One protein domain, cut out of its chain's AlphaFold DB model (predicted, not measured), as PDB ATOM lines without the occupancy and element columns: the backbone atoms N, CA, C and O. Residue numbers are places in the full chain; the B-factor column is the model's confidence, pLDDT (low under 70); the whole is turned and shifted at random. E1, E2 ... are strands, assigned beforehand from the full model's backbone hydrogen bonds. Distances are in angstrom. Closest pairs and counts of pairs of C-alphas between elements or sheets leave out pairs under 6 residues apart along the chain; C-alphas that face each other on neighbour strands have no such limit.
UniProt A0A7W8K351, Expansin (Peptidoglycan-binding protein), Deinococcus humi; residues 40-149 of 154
ATOM      1  N   LEU A  40     -14.747 -42.053 -35.121       65.88
ATOM      2  CA  LEU A  40     -15.591 -43.237 -35.324       65.88
ATOM      3  C   LEU A  40     -15.515 -43.653 -36.797       65.88
ATOM      4  O   LEU A  40     -15.662 -42.803 -37.672       65.88
ATOM      5  N   GLY A  41     -15.266 -44.935 -37.059       71.94
ATOM      6  CA  GLY A  41     -15.353 -45.534 -38.392       71.94
ATOM      7  C   GLY A  41     -16.648 -46.327 -38.520       71.94
ATOM      8  O   GLY A  41     -16.955 -47.132 -37.640       71.94
ATOM      9  N   ILE A  42     -17.419 -46.081 -39.575       73.88
ATOM     10  CA  ILE A  42     -18.642 -46.825 -39.878       73.88
ATOM     11  C   ILE A  42     -18.505 -47.426 -41.267       73.88
ATOM     12  O   ILE A  42     -18.359 -46.702 -42.251       73.88
ATOM     13  N   HIS A  43     -18.612 -48.750 -41.318       76.38
ATOM     14  CA  HIS A  43     -18.688 -49.502 -42.558       76.38
ATOM     15  C   HIS A  43     -20.154 -49.699 -42.940       76.38
ATOM     16  O   HIS A  43     -20.962 -50.127 -42.115       76.38
ATOM     17  N   LEU A  44     -20.489 -49.373 -44.182       75.00
ATOM     18  CA  LEU A  44     -21.817 -49.563 -44.750       75.00
ATOM     19  C   LEU A  44     -21.711 -50.297 -46.073       75.00
ATOM     20  O   LEU A  44     -20.807 -50.028 -46.857       75.00
ATOM     21  N   ASN A  45     -22.697 -51.132 -46.366       80.56
ATOM     22  CA  ASN A  45     -22.890 -51.641 -47.712       80.56
ATOM     23  C   ASN A  45     -23.884 -50.744 -48.453       80.56
ATOM     24  O   ASN A  45     -24.932 -50.356 -47.928       80.56
ATOM     25  N   ALA A  46     -23.547 -50.408 -49.688       77.81
ATOM     26  CA  ALA A  46     -24.418 -49.742 -50.637       77.81
ATOM     27  C   ALA A  46     -25.771 -50.461 -50.769       77.81
ATOM     28  O   ALA A  46     -25.833 -51.675 -50.957       77.81
ATOM     29  N   GLY A  47     -26.869 -49.706 -50.677       70.44
ATOM     30  CA  GLY A  47     -28.226 -50.245 -50.790       70.44
ATOM     31  C   GLY A  47     -28.727 -50.993 -49.551       70.44
ATOM     32  O   GLY A  47     -29.909 -51.332 -49.488       70.44
ATOM     33  N   GLU A  48     -27.881 -51.211 -48.541       75.12
ATOM     34  CA  GLU A  48     -28.293 -51.852 -47.298       75.12
ATOM     35  C   GLU A  48     -28.760 -50.835 -46.251       75.12
ATOM     36  O   GLU A  48     -28.295 -49.696 -46.140       75.12
ATOM     37  N   THR A  49     -29.729 -51.274 -45.450       65.56
ATOM     38  CA  THR A  49     -30.127 -50.581 -44.225       65.56
ATOM     39  C   THR A  49     -29.454 -51.291 -43.069       65.56
ATOM     40  O   THR A  49     -29.844 -52.405 -42.720       65.56
ATOM     41  N   THR A  50     -28.472 -50.643 -42.452       63.66
ATOM     42  CA  THR A  50     -27.819 -51.172 -41.258       63.66
ATOM     43  C   THR A  50     -28.271 -50.352 -40.062       63.66
ATOM     44  O   THR A  50     -27.920 -49.187 -39.907       63.66
ATOM     45  N   THR A  51     -29.128 -50.928 -39.222       58.91
ATOM     46  CA  THR A  51     -29.690 -50.221 -38.069       58.91
ATOM     47  C   THR A  51     -28.721 -50.270 -36.891       58.91
ATOM     48  O   THR A  51     -28.668 -51.267 -36.171       58.91
ATOM     49  N   TYR A  52     -27.981 -49.185 -36.667       57.66
ATOM     50  CA  TYR A  52     -27.214 -48.970 -35.443       57.66
ATOM     51  C   TYR A  52     -27.868 -47.890 -34.579       57.66
ATOM     52  O   TYR A  52     -28.354 -46.889 -35.105       57.66
ATOM     53  N   ASP A  53     -27.838 -48.078 -33.258       59.28
ATOM     54  CA  ASP A  53     -27.957 -46.964 -32.317       59.28
ATOM     55  C   ASP A  53     -26.562 -46.348 -32.160       59.28
ATOM     56  O   ASP A  53     -25.676 -46.948 -31.544       59.28
ATOM     57  N   VAL A  54     -26.336 -45.186 -32.777       61.94
ATOM     58  CA  VAL A  54     -25.027 -44.510 -32.756       61.94
ATOM     59  C   VAL A  54     -25.076 -43.305 -31.822       61.94
ATOM     60  O   VAL A  54     -25.869 -42.382 -32.026       61.94
ATOM     61  N   ASP A  55     -24.195 -43.290 -30.822       60.78
ATOM     62  CA  ASP A  55     -23.940 -42.122 -29.976       60.78
ATOM     63  C   ASP A  55     -22.683 -41.380 -30.459       60.78
ATOM     64  O   ASP A  55     -21.569 -41.902 -30.400       60.78
ATOM     65  N   LEU A  56     -22.868 -40.154 -30.957       63.06
ATOM     66  CA  LEU A  56     -21.801 -39.312 -31.504       63.06
ATOM     67  C   LEU A  56     -21.255 -38.289 -30.487       63.06
ATOM     68  O   LEU A  56     -20.490 -37.402 -30.868       63.06
ATOM     69  N   TYR A  57     -21.633 -38.375 -29.204       57.22
ATOM     70  CA  TYR A  57     -21.349 -37.343 -28.196       57.22
ATOM     71  C   TYR A  57     -19.855 -36.959 -28.036       57.22
ATOM     72  O   TYR A  57     -19.588 -35.768 -27.881       57.22
ATOM     73  N   PRO A  58     -18.849 -37.855 -28.159       55.59
ATOM     74  CA  PRO A  58     -17.438 -37.440 -28.174       55.59
ATOM     75  C   PRO A  58     -16.774 -37.445 -29.569       55.59
ATOM     76  O   PRO A  58     -15.562 -37.231 -29.665       55.59
ATOM     77  N   VAL A  59     -17.512 -37.711 -30.654       59.84
ATOM     78  CA  VAL A  59     -16.927 -37.931 -31.989       59.84
ATOM     79  C   VAL A  59     -16.593 -36.593 -32.659       59.84
ATOM     80  O   VAL A  59     -17.476 -35.798 -32.958       59.84
ATOM     81  N   GLN A  60     -15.309 -36.326 -32.912       63.66
ATOM     82  CA  GLN A  60     -14.864 -35.121 -33.632       63.66
ATOM     83  C   GLN A  60     -14.764 -35.355 -35.144       63.66
ATOM     84  O   GLN A  60     -14.931 -34.411 -35.923       63.66
ATOM     85  N   ALA A  61     -14.506 -36.601 -35.542       71.56
ATOM     86  CA  ALA A  61     -14.405 -37.038 -36.924       71.56
ATOM     87  C   ALA A  61     -15.161 -38.354 -37.128       71.56
ATOM     88  O   ALA A  61     -14.983 -39.310 -36.374       71.56
ATOM     89  N   LEU A  62     -15.983 -38.405 -38.167       74.06
ATOM     90  CA  LEU A  62     -16.735 -39.589 -38.552       74.06
ATOM     91  C   LEU A  62     -16.264 -40.043 -39.929       74.06
ATOM     92  O   LEU A  62     -16.468 -39.335 -40.914       74.06
ATOM     93  N   THR A  63     -15.601 -41.192 -39.978       78.81
ATOM     94  CA  THR A  63     -15.170 -41.823 -41.225       78.81
ATOM     95  C   THR A  63     -16.256 -42.785 -41.670       78.81
ATOM     96  O   THR A  63     -16.661 -43.656 -40.903       78.81
ATOM     97  N   PHE A  64     -16.735 -42.606 -42.892       78.69
ATOM     98  CA  PHE A  64     -17.621 -43.557 -43.546       78.69
ATOM     99  C   PHE A  64     -16.861 -44.296 -44.612       78.69
ATOM    100  O   PHE A  64     -16.311 -43.634 -45.484       78.69
ATOM    101  N   ASP A  65     -16.912 -45.619 -44.547       82.62
ATOM    102  CA  ASP A  65     -16.403 -46.528 -45.561       82.62
ATOM    103  C   ASP A  65     -17.602 -47.253 -46.174       82.62
ATOM    104  O   ASP A  65     -18.266 -48.054 -45.512       82.62
ATOM    105  N   LEU A  66     -17.934 -46.912 -47.417       84.00
ATOM    106  CA  LEU A  66     -19.091 -47.468 -48.110       84.00
ATOM    107  C   LEU A  66     -18.648 -48.477 -49.169       84.00
ATOM    108  O   LEU A  66     -18.024 -48.106 -50.162       84.00
ATOM    109  N   HIS A  67     -18.997 -49.741 -48.960       85.81
ATOM    110  CA  HIS A  67     -18.764 -50.813 -49.916       85.81
ATOM    111  C   HIS A  67     -19.768 -50.714 -51.076       85.81
ATOM    112  O   HIS A  67     -20.958 -50.533 -50.803       85.81
ATOM    113  N   PRO A  68     -19.343 -50.802 -52.350       84.19
ATOM    114  CA  PRO A  68     -20.244 -50.725 -53.503       84.19
ATOM    115  C   PRO A  68     -21.237 -51.894 -53.558       84.19
ATOM    116  O   PRO A  68     -20.961 -52.979 -53.048       84.19
ATOM    117  N   HIS A  69     -22.387 -51.687 -54.207       84.19
ATOM    118  CA  HIS A  69     -23.395 -52.739 -54.362       84.19
ATOM    119  C   HIS A  69     -22.969 -53.719 -55.455       84.19
ATOM    120  O   HIS A  69     -23.137 -54.931 -55.312       84.19
ATOM    121  N   ASP A  70     -22.402 -53.196 -56.546       83.38
ATOM    122  CA  ASP A  70     -21.770 -53.997 -57.587       83.38
ATOM    123  C   ASP A  70     -20.269 -53.657 -57.668       83.38
ATOM    124  O   ASP A  70     -19.860 -52.672 -58.303       83.38
ATOM    125  N   PRO A  71     -19.411 -54.475 -57.030       80.00
ATOM    126  CA  PRO A  71     -17.971 -54.257 -57.048       80.00
ATOM    127  C   PRO A  71     -17.350 -54.331 -58.452       80.00
ATOM    128  O   PRO A  71     -16.315 -53.710 -58.693       80.00
ATOM    129  N   ALA A  72     -17.971 -55.054 -59.393       81.62
ATOM    130  CA  ALA A  72     -17.480 -55.151 -60.765       81.62
ATOM    131  C   ALA A  72     -17.811 -53.883 -61.563       81.62
ATOM    132  O   ALA A  72     -16.957 -53.378 -62.294       81.62
ATOM    133  N   GLN A  73     -19.015 -53.329 -61.385       83.00
ATOM    134  CA  GLN A  73     -19.420 -52.060 -62.003       83.00
ATOM    135  C   GLN A  73     -18.567 -50.883 -61.515       83.00
ATOM    136  O   GLN A  73     -18.291 -49.949 -62.268       83.00
ATOM    137  N   THR A  74     -18.135 -50.934 -60.259       84.44
ATOM    138  CA  THR A  74     -17.332 -49.881 -59.639       84.44
ATOM    139  C   THR A  74     -15.831 -50.128 -59.725       84.44
ATOM    140  O   THR A  74     -15.087 -49.275 -59.273       84.44
ATOM    141  N   ALA A  75     -15.345 -51.203 -60.357       82.12
ATOM    142  CA  ALA A  75     -13.923 -51.583 -60.361       82.12
ATOM    143  C   ALA A  75     -12.943 -50.495 -60.857       82.12
ATOM    144  O   ALA A  75     -11.767 -50.513 -60.497       82.12
ATOM    145  N   THR A  76     -13.406 -49.544 -61.673       85.44
ATOM    146  CA  THR A  76     -12.619 -48.402 -62.176       85.44
ATOM    147  C   THR A  76     -12.826 -47.109 -61.381       85.44
ATOM    148  O   THR A  76     -12.300 -46.058 -61.761       85.44
ATOM    149  N   ALA A  77     -13.597 -47.153 -60.293       86.81
ATOM    150  CA  ALA A  77     -13.860 -46.000 -59.451       86.81
ATOM    151  C   ALA A  77     -12.560 -45.501 -58.811       86.81
ATOM    152  O   ALA A  77     -11.809 -46.257 -58.197       86.81
ATOM    153  N   THR A  78     -12.319 -44.198 -58.913       88.31
ATOM    154  CA  THR A  78     -11.192 -43.526 -58.246       88.31
ATOM    155  C   THR A  78     -11.650 -42.645 -57.090       88.31
ATOM    156  O   THR A  78     -10.839 -42.157 -56.306       88.31
ATOM    157  N   GLY A  79     -12.956 -42.411 -56.973       91.12
ATOM    158  CA  GLY A  79     -13.533 -41.594 -55.922       91.12
ATOM    159  C   GLY A  79     -15.040 -41.499 -56.061       91.12
ATOM    160  O   GLY A  79     -15.680 -42.373 -56.640       91.12
ATOM    161  N   GLY A  80     -15.602 -40.432 -55.513       92.50
ATOM    162  CA  GLY A  80     -17.035 -40.235 -55.522       92.50
ATOM    163  C   GLY A  80     -17.485 -39.121 -54.596       92.50
ATOM    164  O   GLY A  80     -16.720 -38.225 -54.223       92.50
ATOM    165  N   THR A  81     -18.747 -39.196 -54.193       93.75
ATOM    166  CA  THR A  81     -19.306 -38.318 -53.167       93.75
ATOM    167  C   THR A  81     -20.081 -39.110 -52.128       93.75
ATOM    168  O   THR A  81     -20.706 -40.120 -52.446       93.75
ATOM    169  N   LEU A  82     -20.053 -38.620 -50.890       89.00
ATOM    170  CA  LEU A  82     -20.889 -39.091 -49.790       89.00
ATOM    171  C   LEU A  82     -21.670 -37.907 -49.228       89.00
ATOM    172  O   LEU A  82     -21.103 -36.839 -48.993       89.00
ATOM    173  N   THR A  83     -22.974 -38.084 -49.029       87.25
ATOM    174  CA  THR A  83     -23.873 -37.052 -48.504       87.25
ATOM    175  C   THR A  83     -24.590 -37.536 -47.263       87.25
ATOM    176  O   THR A  83     -25.291 -38.545 -47.314       87.25
ATOM    177  N   ILE A  84     -24.449 -36.792 -46.166       80.75
ATOM    178  CA  ILE A  84     -24.984 -37.154 -44.849       80.75
ATOM    179  C   ILE A  84     -25.498 -35.895 -44.167       80.75
ATOM    180  O   ILE A  84     -24.816 -34.874 -44.145       80.75
ATOM    181  N   GLY A  85     -26.727 -35.936 -43.644       77.19
ATOM    182  CA  GLY A  85     -27.324 -34.781 -42.957       77.19
ATOM    183  C   GLY A  85     -27.449 -33.519 -43.827       77.19
ATOM    184  O   GLY A  85     -27.575 -32.425 -43.291       77.19
ATOM    185  N   GLY A  86     -27.411 -33.659 -45.159       79.00
ATOM    186  CA  GLY A  86     -27.427 -32.547 -46.117       79.00
ATOM    187  C   GLY A  86     -26.046 -32.013 -46.521       79.00
ATOM    188  O   GLY A  86     -25.973 -31.185 -47.426       79.00
ATOM    189  N   GLN A  87     -24.956 -32.498 -45.921       81.38
ATOM    190  CA  GLN A  87     -23.591 -32.165 -46.328       81.38
ATOM    191  C   GLN A  87     -23.041 -33.210 -47.288       81.38
ATOM    192  O   GLN A  87     -22.957 -34.386 -46.943       81.38
ATOM    193  N   THR A  88     -22.604 -32.760 -48.462       88.12
ATOM    194  CA  THR A  88     -21.902 -33.583 -49.452       88.12
ATOM    195  C   THR A  88     -20.400 -33.343 -49.359       88.12
ATOM    196  O   THR A  88     -19.946 -32.200 -49.433       88.12
ATOM    197  N   LEU A  89     -19.621 -34.415 -49.234       88.56
ATOM    198  CA  LEU A  89     -18.162 -34.395 -49.290       88.56
ATOM    199  C   LEU A  89     -17.659 -35.214 -50.476       88.56
ATOM    200  O   LEU A  89     -18.291 -36.189 -50.887       88.56
ATOM    201  N   LYS A  90     -16.494 -34.825 -51.006       91.56
ATOM    202  CA  LYS A  90     -15.733 -35.693 -51.907       91.56
ATOM    203  C   LYS A  90     -15.218 -36.882 -51.110       91.56
ATOM    204  O   LYS A  90     -14.661 -36.702 -50.028       91.56
ATOM    205  N   ALA A  91     -15.404 -38.061 -51.673       88.94
ATOM    206  CA  ALA A  91     -14.949 -39.317 -51.118       88.94
ATOM    207  C   ALA A  91     -13.904 -39.936 -52.051       88.94
ATOM    208  O   ALA A  91     -13.932 -39.725 -53.267       88.94
ATOM    209  N   SER A  92     -12.963 -40.672 -51.477       88.81
ATOM    210  CA  SER A  92     -11.902 -41.365 -52.208       88.81
ATOM    211  C   SER A  92     -12.088 -42.863 -52.074       88.81
ATOM    212  O   SER A  92     -12.419 -43.331 -50.988       88.81
ATOM    213  N   VAL A  93     -11.831 -43.614 -53.141       84.75
ATOM    214  CA  VAL A  93     -11.745 -45.073 -53.042       84.75
ATOM    215  C   VAL A  93     -10.443 -45.416 -52.332       84.75
ATOM    216  O   VAL A  93      -9.377 -44.978 -52.771       84.75
ATOM    217  N   ASN A  94     -10.516 -46.150 -51.222       70.06
ATOM    218  CA  ASN A  94      -9.317 -46.507 -50.475       70.06
ATOM    219  C   ASN A  94      -8.504 -47.572 -51.240       70.06
ATOM    220  O   ASN A  94      -8.982 -48.699 -51.406       70.06
ATOM    221  N   PRO A  95      -7.264 -47.265 -51.677       59.81
ATOM    222  CA  PRO A  95      -6.459 -48.191 -52.462       59.81
ATOM    223  C   PRO A  95      -6.053 -49.459 -51.706       59.81
ATOM    224  O   PRO A  95      -5.731 -50.456 -52.346       59.81
ATOM    225  N   SER A  96      -6.095 -49.462 -50.366       56.78
ATOM    226  CA  SER A  96      -5.793 -50.659 -49.570       56.78
ATOM    227  C   SER A  96      -6.854 -51.753 -49.681       56.78
ATOM    228  O   SER A  96      -6.556 -52.906 -49.381       56.78
ATOM    229  N   ASN A  97      -8.070 -51.399 -50.107       57.66
ATOM    230  CA  ASN A  97      -9.200 -52.318 -50.237       57.66
ATOM    231  C   ASN A  97      -9.493 -52.646 -51.712       57.66
ATOM    232  O   ASN A  97     -10.530 -53.224 -52.014       57.66
ATOM    233  N   ILE A  98      -8.602 -52.269 -52.639       57.53
ATOM    234  CA  ILE A  98      -8.729 -52.609 -54.059       57.53
ATOM    235  C   ILE A  98      -8.181 -54.021 -54.274       57.53
ATOM    236  O   ILE A  98      -6.984 -54.271 -54.127       57.53
ATOM    237  N   GLY A  99      -9.055 -54.947 -54.656       56.69
ATOM    238  CA  GLY A  99      -8.660 -56.240 -55.202       56.69
ATOM    239  C   GLY A  99      -8.733 -56.253 -56.726       56.69
ATOM    240  O   GLY A  99      -9.290 -55.359 -57.354       56.69
ATOM    241  N   ASN A 100      -8.242 -57.332 -57.341       49.53
ATOM    242  CA  ASN A 100      -8.225 -57.498 -58.804       49.53
ATOM    243  C   ASN A 100      -9.616 -57.447 -59.481       49.53
ATOM    244  O   ASN A 100      -9.687 -57.438 -60.706       49.53
ATOM    245  N   PHE A 101     -10.707 -57.446 -58.704       52.31
ATOM    246  CA  PHE A 101     -12.087 -57.542 -59.190       52.31
ATOM    247  C   PHE A 101     -13.071 -56.599 -58.473       52.31
ATOM    248  O   PHE A 101     -14.276 -56.773 -58.628       52.31
ATOM    249  N   HIS A 102     -12.595 -55.649 -57.660       56.50
ATOM    250  CA  HIS A 102     -13.466 -54.716 -56.939       56.50
ATOM    251  C   HIS A 102     -12.781 -53.379 -56.674       56.50
ATOM    252  O   HIS A 102     -11.600 -53.346 -56.317       56.50
ATOM    253  N   ALA A 103     -13.534 -52.283 -56.790       59.06
ATOM    254  CA  ALA A 103     -13.128 -51.043 -56.144       59.06
ATOM    255  C   ALA A 103     -13.223 -51.226 -54.633       59.06
ATOM    256  O   ALA A 103     -14.160 -51.846 -54.130       59.06
ATOM    257  N   GLY A 104     -12.227 -50.709 -53.920       74.12
ATOM    258  CA  GLY A 104     -12.290 -50.624 -52.470       74.12
ATOM    259  C   GLY A 104     -13.444 -49.738 -52.003       74.12
ATOM    260  O   GLY A 104     -14.194 -49.166 -52.798       74.12
ATOM    261  N   ASP A 105     -13.560 -49.590 -50.692       82.44
ATOM    262  CA  ASP A 105     -14.642 -48.803 -50.110       82.44
ATOM    263  C   ASP A 105     -14.495 -47.315 -50.453       82.44
ATOM    264  O   ASP A 105     -13.387 -46.770 -50.550       82.44
ATOM    265  N   LEU A 106     -15.635 -46.651 -50.640       84.38
ATOM    266  CA  LEU A 106     -15.714 -45.211 -50.810       84.38
ATOM    267  C   LEU A 106     -15.640 -44.544 -49.437       84.38
ATOM    268  O   LEU A 106     -16.585 -44.636 -48.652       84.38
ATOM    269  N   SER A 107     -14.535 -43.850 -49.173       86.75
ATOM    270  CA  SER A 107     -14.223 -43.294 -47.859       86.75
ATOM    271  C   SER A 107     -14.353 -41.771 -47.812       86.75
ATOM    272  O   SER A 107     -13.800 -41.067 -48.664       86.75
ATOM    273  N   ALA A 108     -15.022 -41.227 -46.791       84.94
ATOM    274  CA  ALA A 108     -14.991 -39.793 -46.478       84.94
ATOM    275  C   ALA A 108     -14.999 -39.522 -44.972       84.94
ATOM    276  O   ALA A 108     -15.632 -40.240 -44.201       84.94
ATOM    277  N   ILE A 109     -14.340 -38.431 -44.569       82.88
ATOM    278  CA  ILE A 109     -14.255 -37.993 -43.173       82.88
ATOM    279  C   ILE A 109     -15.099 -36.733 -42.977       82.88
ATOM    280  O   ILE A 109     -14.799 -35.670 -43.526       82.88
ATOM    281  N   PHE A 110     -16.130 -36.841 -42.146       76.19
ATOM    282  CA  PHE A 110     -16.991 -35.741 -41.733       76.19
ATOM    283  C   PHE A 110     -16.496 -35.176 -40.403       76.19
ATOM    284  O   PHE A 110     -16.536 -35.839 -39.367       76.19
ATOM    285  N   TRP A 111     -16.032 -33.932 -40.433       70.50
ATOM    286  CA  TRP A 111     -15.548 -33.221 -39.252       70.50
ATOM    287  C   TRP A 111     -16.680 -32.446 -38.588       70.50
ATOM    288  O   TRP A 111     -17.416 -31.746 -39.280       70.50
ATOM    289  N   LYS A 112     -16.752 -32.507 -37.249       60.78
ATOM    290  CA  LYS A 112     -17.782 -31.859 -36.415       60.78
ATOM    291  C   LYS A 112     -19.191 -32.354 -36.797       60.78
ATOM    292  O   LYS A 112     -19.834 -31.751 -37.649       60.78
ATOM    293  N   CYS A 113     -19.707 -33.421 -36.166       55.97
ATOM    294  CA  CYS A 113     -21.030 -34.000 -36.488       55.97
ATOM    295  C   CYS A 113     -22.231 -33.127 -36.050       55.97
ATOM    296  O   CYS A 113     -23.209 -33.625 -35.499       55.97
ATOM    297  N   THR A 114     -22.203 -31.819 -36.308       50.19
ATOM    298  CA  THR A 114     -23.293 -30.876 -36.008       50.19
ATOM    299  C   THR A 114     -24.548 -31.097 -36.858       50.19
ATOM    300  O   THR A 114     -25.588 -30.517 -36.555       50.19
ATOM    301  N   GLN A 115     -24.484 -31.915 -37.915       54.25
ATOM    302  CA  GLN A 115     -25.568 -32.043 -38.900       54.25
ATOM    303  C   GLN A 115     -26.428 -33.299 -38.767       54.25
ATOM    304  O   GLN A 115     -27.524 -33.363 -39.324       54.25
ATOM    305  N   VAL A 116     -25.973 -34.288 -38.007       60.72
ATOM    306  CA  VAL A 116     -26.744 -35.503 -37.765       60.72
ATOM    307  C   VAL A 116     -27.551 -35.265 -36.499       60.72
ATOM    308  O   VAL A 116     -26.947 -35.021 -35.470       60.72
ATOM    309  N   ARG A 117     -28.891 -35.226 -36.563       59.66
ATOM    310  CA  ARG A 117     -29.756 -34.979 -35.387       59.66
ATOM    311  C   ARG A 117     -30.178 -36.300 -34.739       59.66
ATOM    312  O   ARG A 117     -30.402 -37.256 -35.482       59.66
ATOM    313  N   PRO A 118     -30.364 -36.356 -33.406       57.94
ATOM    314  CA  PRO A 118     -30.819 -37.577 -32.772       57.94
ATOM    315  C   PRO A 118     -32.289 -37.871 -33.113       57.94
ATOM    316  O   PRO A 118     -33.083 -36.946 -33.312       57.94
ATOM    317  N   GLY A 119     -32.663 -39.150 -33.139       55.16
ATOM    318  CA  GLY A 119     -34.053 -39.606 -33.226       55.16
ATOM    319  C   GLY A 119     -34.592 -39.874 -34.633       55.16
ATOM    320  O   GLY A 119     -35.811 -39.940 -34.802       55.16
ATOM    321  N   LYS A 120     -33.731 -40.011 -35.652       64.38
ATOM    322  CA  LYS A 120     -34.119 -40.463 -37.001       64.38
ATOM    323  C   LYS A 120     -33.048 -41.354 -37.622       64.38
ATOM    324  O   LYS A 120     -31.864 -41.188 -37.337       64.38
ATOM    325  N   ASN A 121     -33.484 -42.239 -38.522       72.31
ATOM    326  CA  ASN A 121     -32.585 -42.936 -39.435       72.31
ATOM    327  C   ASN A 121     -31.807 -41.916 -40.266       72.31
ATOM    328  O   ASN A 121     -32.402 -41.011 -40.859       72.31
ATOM    329  N   VAL A 122     -30.488 -42.070 -40.311       76.25
ATOM    330  CA  VAL A 122     -29.612 -41.202 -41.100       76.25
ATOM    331  C   VAL A 122     -29.392 -41.835 -42.459       76.25
ATOM    332  O   VAL A 122     -28.783 -42.896 -42.564       76.25
ATOM    333  N   GLU A 123     -29.903 -41.185 -43.499       83.44
ATOM    334  CA  GLU A 123     -29.608 -41.566 -44.875       83.44
ATOM    335  C   GLU A 123     -28.197 -41.098 -45.254       83.44
ATOM    336  O   GLU A 123     -27.826 -39.939 -45.041       83.44
ATOM    337  N   VAL A 124     -27.436 -42.009 -45.846       84.50
ATOM    338  CA  VAL A 124     -26.147 -41.768 -46.482       84.50
ATOM    339  C   VAL A 124     -26.342 -41.967 -47.973       84.50
ATOM    340  O   VAL A 124     -26.527 -43.088 -48.437       84.50
ATOM    341  N   ARG A 125     -26.321 -40.881 -48.743       90.56
ATOM    342  CA  ARG A 125     -26.384 -40.956 -50.209       90.56
ATOM    343  C   ARG A 125     -24.974 -41.007 -50.767       90.56
ATOM    344  O   ARG A 125     -24.103 -40.290 -50.274       90.56
ATOM    345  N   TYR A 126     -24.757 -41.802 -51.801       91.69
ATOM    346  CA  TYR A 126     -23.430 -42.008 -52.370       91.69
ATOM    347  C   TYR A 126     -23.457 -41.989 -53.897       91.69
ATOM    348  O   TYR A 126     -24.485 -42.257 -54.521       91.69
ATOM    349  N   ALA A 127     -22.305 -41.680 -54.487       93.69
ATOM    350  CA  ALA A 127     -22.046 -41.858 -55.909       93.69
ATOM    351  C   ALA A 127     -20.573 -42.216 -56.122       93.69
ATOM    352  O   ALA A 127     -19.712 -41.435 -55.724       93.69
ATOM    353  N   PHE A 128     -20.294 -43.356 -56.750       92.19
ATOM    354  CA  PHE A 128     -18.967 -43.752 -57.218       92.19
ATOM    355  C   PHE A 128     -18.689 -43.119 -58.578       92.19
ATOM    356  O   PHE A 128     -19.556 -43.122 -59.452       92.19
ATOM    357  N   THR A 129     -17.474 -42.615 -58.773       93.12
ATOM    358  CA  THR A 129     -17.038 -41.987 -60.021       93.12
ATOM    359  C   THR A 129     -15.679 -42.502 -60.474       93.12
ATOM    360  O   THR A 129     -14.783 -42.716 -59.649       93.12
ATOM    361  N   ASP A 130     -15.500 -42.641 -61.784       90.75
ATOM    362  CA  ASP A 130     -14.196 -42.933 -62.385       90.75
ATOM    363  C   ASP A 130     -13.277 -41.694 -62.442       90.75
ATOM    364  O   ASP A 130     -13.639 -40.595 -62.007       90.75
ATOM    365  N   ALA A 131     -12.079 -41.860 -63.010       89.06
ATOM    366  CA  ALA A 131     -11.089 -40.789 -63.147       89.06
ATOM    367  C   ALA A 131     -11.551 -39.614 -64.033       89.06
ATOM    368  O   ALA A 131     -11.010 -38.513 -63.922       89.06
ATOM    369  N   SER A 132     -12.537 -39.831 -64.911       92.38
ATOM    370  CA  SER A 132     -13.138 -38.788 -65.748       92.38
ATOM    371  C   SER A 132     -14.256 -38.020 -65.030       92.38
ATOM    372  O   SER A 132     -14.701 -36.979 -65.512       92.38
ATOM    373  N   GLY A 133     -14.686 -38.508 -63.861       90.81
ATOM    374  CA  GLY A 133     -15.825 -37.988 -63.111       90.81
ATOM    375  C   GLY A 133     -17.166 -38.581 -63.551       90.81
ATOM    376  O   GLY A 133     -18.208 -38.091 -63.113       90.81
ATOM    377  N   GLN A 134     -17.170 -39.618 -64.395       94.38
ATOM    378  CA  GLN A 134     -18.390 -40.322 -64.776       94.38
ATOM    379  C   GLN A 134     -18.917 -41.123 -63.586       94.38
ATOM    380  O   GLN A 134     -18.179 -41.902 -62.986       94.38
ATOM    381  N   THR A 135     -20.206 -40.970 -63.270       94.31
ATOM    382  CA  THR A 135     -20.874 -41.790 -62.253       94.31
ATOM    383  C   THR A 135     -20.985 -43.236 -62.722       94.31
ATOM    384  O   THR A 135     -21.600 -43.513 -63.751       94.31
ATOM    385  N   LEU A 136     -20.417 -44.149 -61.937       89.81
ATOM    386  CA  LEU A 136     -20.464 -45.590 -62.166       89.81
ATOM    387  C   LEU A 136     -21.631 -46.231 -61.416       89.81
ATOM    388  O   LEU A 136     -22.367 -47.021 -61.991       89.81
ATOM    389  N   GLU A 137     -21.833 -45.847 -60.156       90.69
ATOM    390  CA  GLU A 137     -22.911 -46.323 -59.284       90.69
ATOM    391  C   GLU A 137     -23.383 -45.163 -58.398       90.69
ATOM    392  O   GLU A 137     -22.576 -44.323 -58.005       90.69
ATOM    393  N   GLN A 138     -24.672 -45.098 -58.068       93.25
ATOM    394  CA  GLN A 138     -25.200 -44.149 -57.085       93.25
ATOM    395  C   GLN A 138     -26.421 -44.722 -56.369       93.25
ATOM    396  O   GLN A 138     -27.204 -45.463 -56.964       93.25
ATOM    397  N   GLY A 139     -26.622 -44.322 -55.118       91.19
ATOM    398  CA  GLY A 139     -27.727 -44.822 -54.313       91.19
ATOM    399  C   GLY A 139     -27.767 -44.218 -52.919       91.19
ATOM    400  O   GLY A 139     -27.244 -43.123 -52.673       91.19
ATOM    401  N   SER A 140     -28.403 -44.940 -52.001       87.81
ATOM    402  CA  SER A 140     -28.369 -44.621 -50.581       87.81
ATOM    403  C   SER A 140     -28.268 -45.862 -49.700       87.81
ATOM    404  O   SER A 140     -28.615 -46.970 -50.103       87.81
ATOM    405  N   ALA A 141     -27.738 -45.649 -48.504       83.38
ATOM    406  CA  ALA A 141     -27.685 -46.584 -47.392       83.38
ATOM    407  C   ALA A 141     -28.217 -45.874 -46.138       83.38
ATOM    408  O   ALA A 141     -28.293 -44.642 -46.096       83.38
ATOM    409  N   PHE A 142     -28.583 -46.624 -45.104       81.12
ATOM    410  CA  PHE A 142     -29.090 -46.045 -43.856       81.12
ATOM    411  C   PHE A 142     -28.248 -46.486 -42.662       81.12
ATOM    412  O   PHE A 142     -28.026 -47.677 -42.482       81.12
ATOM    413  N   LEU A 143     -27.844 -45.518 -41.832       72.19
ATOM    414  CA  LEU A 143     -27.023 -45.718 -40.628       72.19
ATOM    415  C   LEU A 143     -27.779 -46.248 -39.407       72.19
ATOM    416  O   LEU A 143     -27.169 -46.601 -38.401       72.19
ATOM    417  N   GLY A 144     -29.110 -46.205 -39.452       68.38
ATOM    418  CA  GLY A 144     -29.948 -46.379 -38.272       68.38
ATOM    419  C   GLY A 144     -30.113 -45.106 -37.444       68.38
ATOM    420  O   GLY A 144     -29.845 -43.990 -37.907       68.38
ATOM    421  N   ASN A 145     -30.650 -45.289 -36.239       67.62
ATOM    422  CA  ASN A 145     -31.090 -44.222 -35.355       67.62
ATOM    423  C   ASN A 145     -29.905 -43.627 -34.587       67.62
ATOM    424  O   ASN A 145     -29.261 -44.285 -33.779       67.62
ATOM    425  N   VAL A 146     -29.641 -42.342 -34.782       66.56
ATOM    426  CA  VAL A 146     -28.634 -41.648 -33.972       66.56
ATOM    427  C   VAL A 146     -29.261 -41.259 -32.639       66.56
ATOM    428  O   VAL A 146     -30.284 -40.577 -32.607       66.56
ATOM    429  N   THR A 147     -28.683 -41.706 -31.527       59.28
ATOM    430  CA  THR A 147     -29.249 -41.517 -30.179       59.28
ATOM    431  C   THR A 147     -28.606 -40.356 -29.420       59.28
ATOM    432  O   THR A 147     -29.183 -39.870 -28.450       59.28
ATOM    433  N   GLY A 148     -27.457 -39.857 -29.888       55.91
ATOM    434  CA  GLY A 148     -26.740 -38.718 -29.311       55.91
ATOM    435  C   GLY A 148     -25.916 -37.977 -30.364       55.91
ATOM    436  O   GLY A 148     -25.418 -38.581 -31.311       55.91
ATOM    437  N   THR A 149     -25.792 -36.655 -30.224       53.41
ATOM    438  CA  THR A 149     -25.059 -35.789 -31.165       53.41
ATOM    439  C   THR A 149     -23.907 -35.076 -30.489       53.41
ATOM    440  O   THR A 149     -23.930 -34.897 -29.271       53.41
TER     441      THR A 149
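What this domain is: This is residues 40 to 149 of the 154 residues of the protein "Expansin (Peptidoglycan-binding protein)" of Deinococcus humi (UniProt A0A7W8K351). What would one see first? One curled, strongly twisted sheet forms a folded sheet, bent back on itself like a sandwich: E1, E2 and E5 face E3, E6 and E7, with E4 as the hinge. What are its measures? The printed part has 110 residues with seven named strands, E1 to E7 along the chain, and no named helix, so the class is all strand. The sheet is mixed, in the order E1 E2 E5 E4 E3 E6 E7. The whole is compact, with a radius of gyration of the C-alphas of 13.5 A, and elongated, spanning 39 by 23 by 22 A.

Where its parts are: Where do the strands lie? E1 is residues 40 to 45, from C-alpha 40 at (-15.591, -43.237, -35.324); E2 is 61 to 67, E3 79 to 84, E4 87 to 93, E5 106 to 111, and E6 121 to 129, 25.8 A long. Which is longest? E7, residues 135 to 148, is 33.6 A long, bends by 59 degrees at residue 145 and ends with C-alpha 148 at (-26.740, -38.718, -29.311).

How they stand to each other: What pairs in the first leaf? Edge strand E1 is parallel to E2, with N 42 and O 63 2.9 A apart; E2 is antiparallel to E5, with N 64 and O 108 2.9 A apart. How does the hinge pair? E3 E4 E5 is a meander, each strand the antiparallel neighbour of the one before: N 82 and O 89 are 3.0 A apart, N 92 and O 107 3.0 A. E2 to E5 and E3 to E6 are Greek keys, the first strand the antiparallel neighbour of the fourth. And the other leaf? N 81 and O 127 of E3 and E6 are 2.9 A apart; in the hairpin of E6 and E7, N 124 and O 141 are 2.8 A apart.

The domain as a whole: How large is it? The C-alphas farthest apart, of Asn 100 and Gly 119, are 40.5 A apart, and the printed part has no cut. Which links are long? Those from E1 to E2, E2 to E3 and E4 to E5. Where is confidence low? pLDDT is under 70 at residues 40, 49 to 60, 95 to 103, 112 to 120 and 144 to 149.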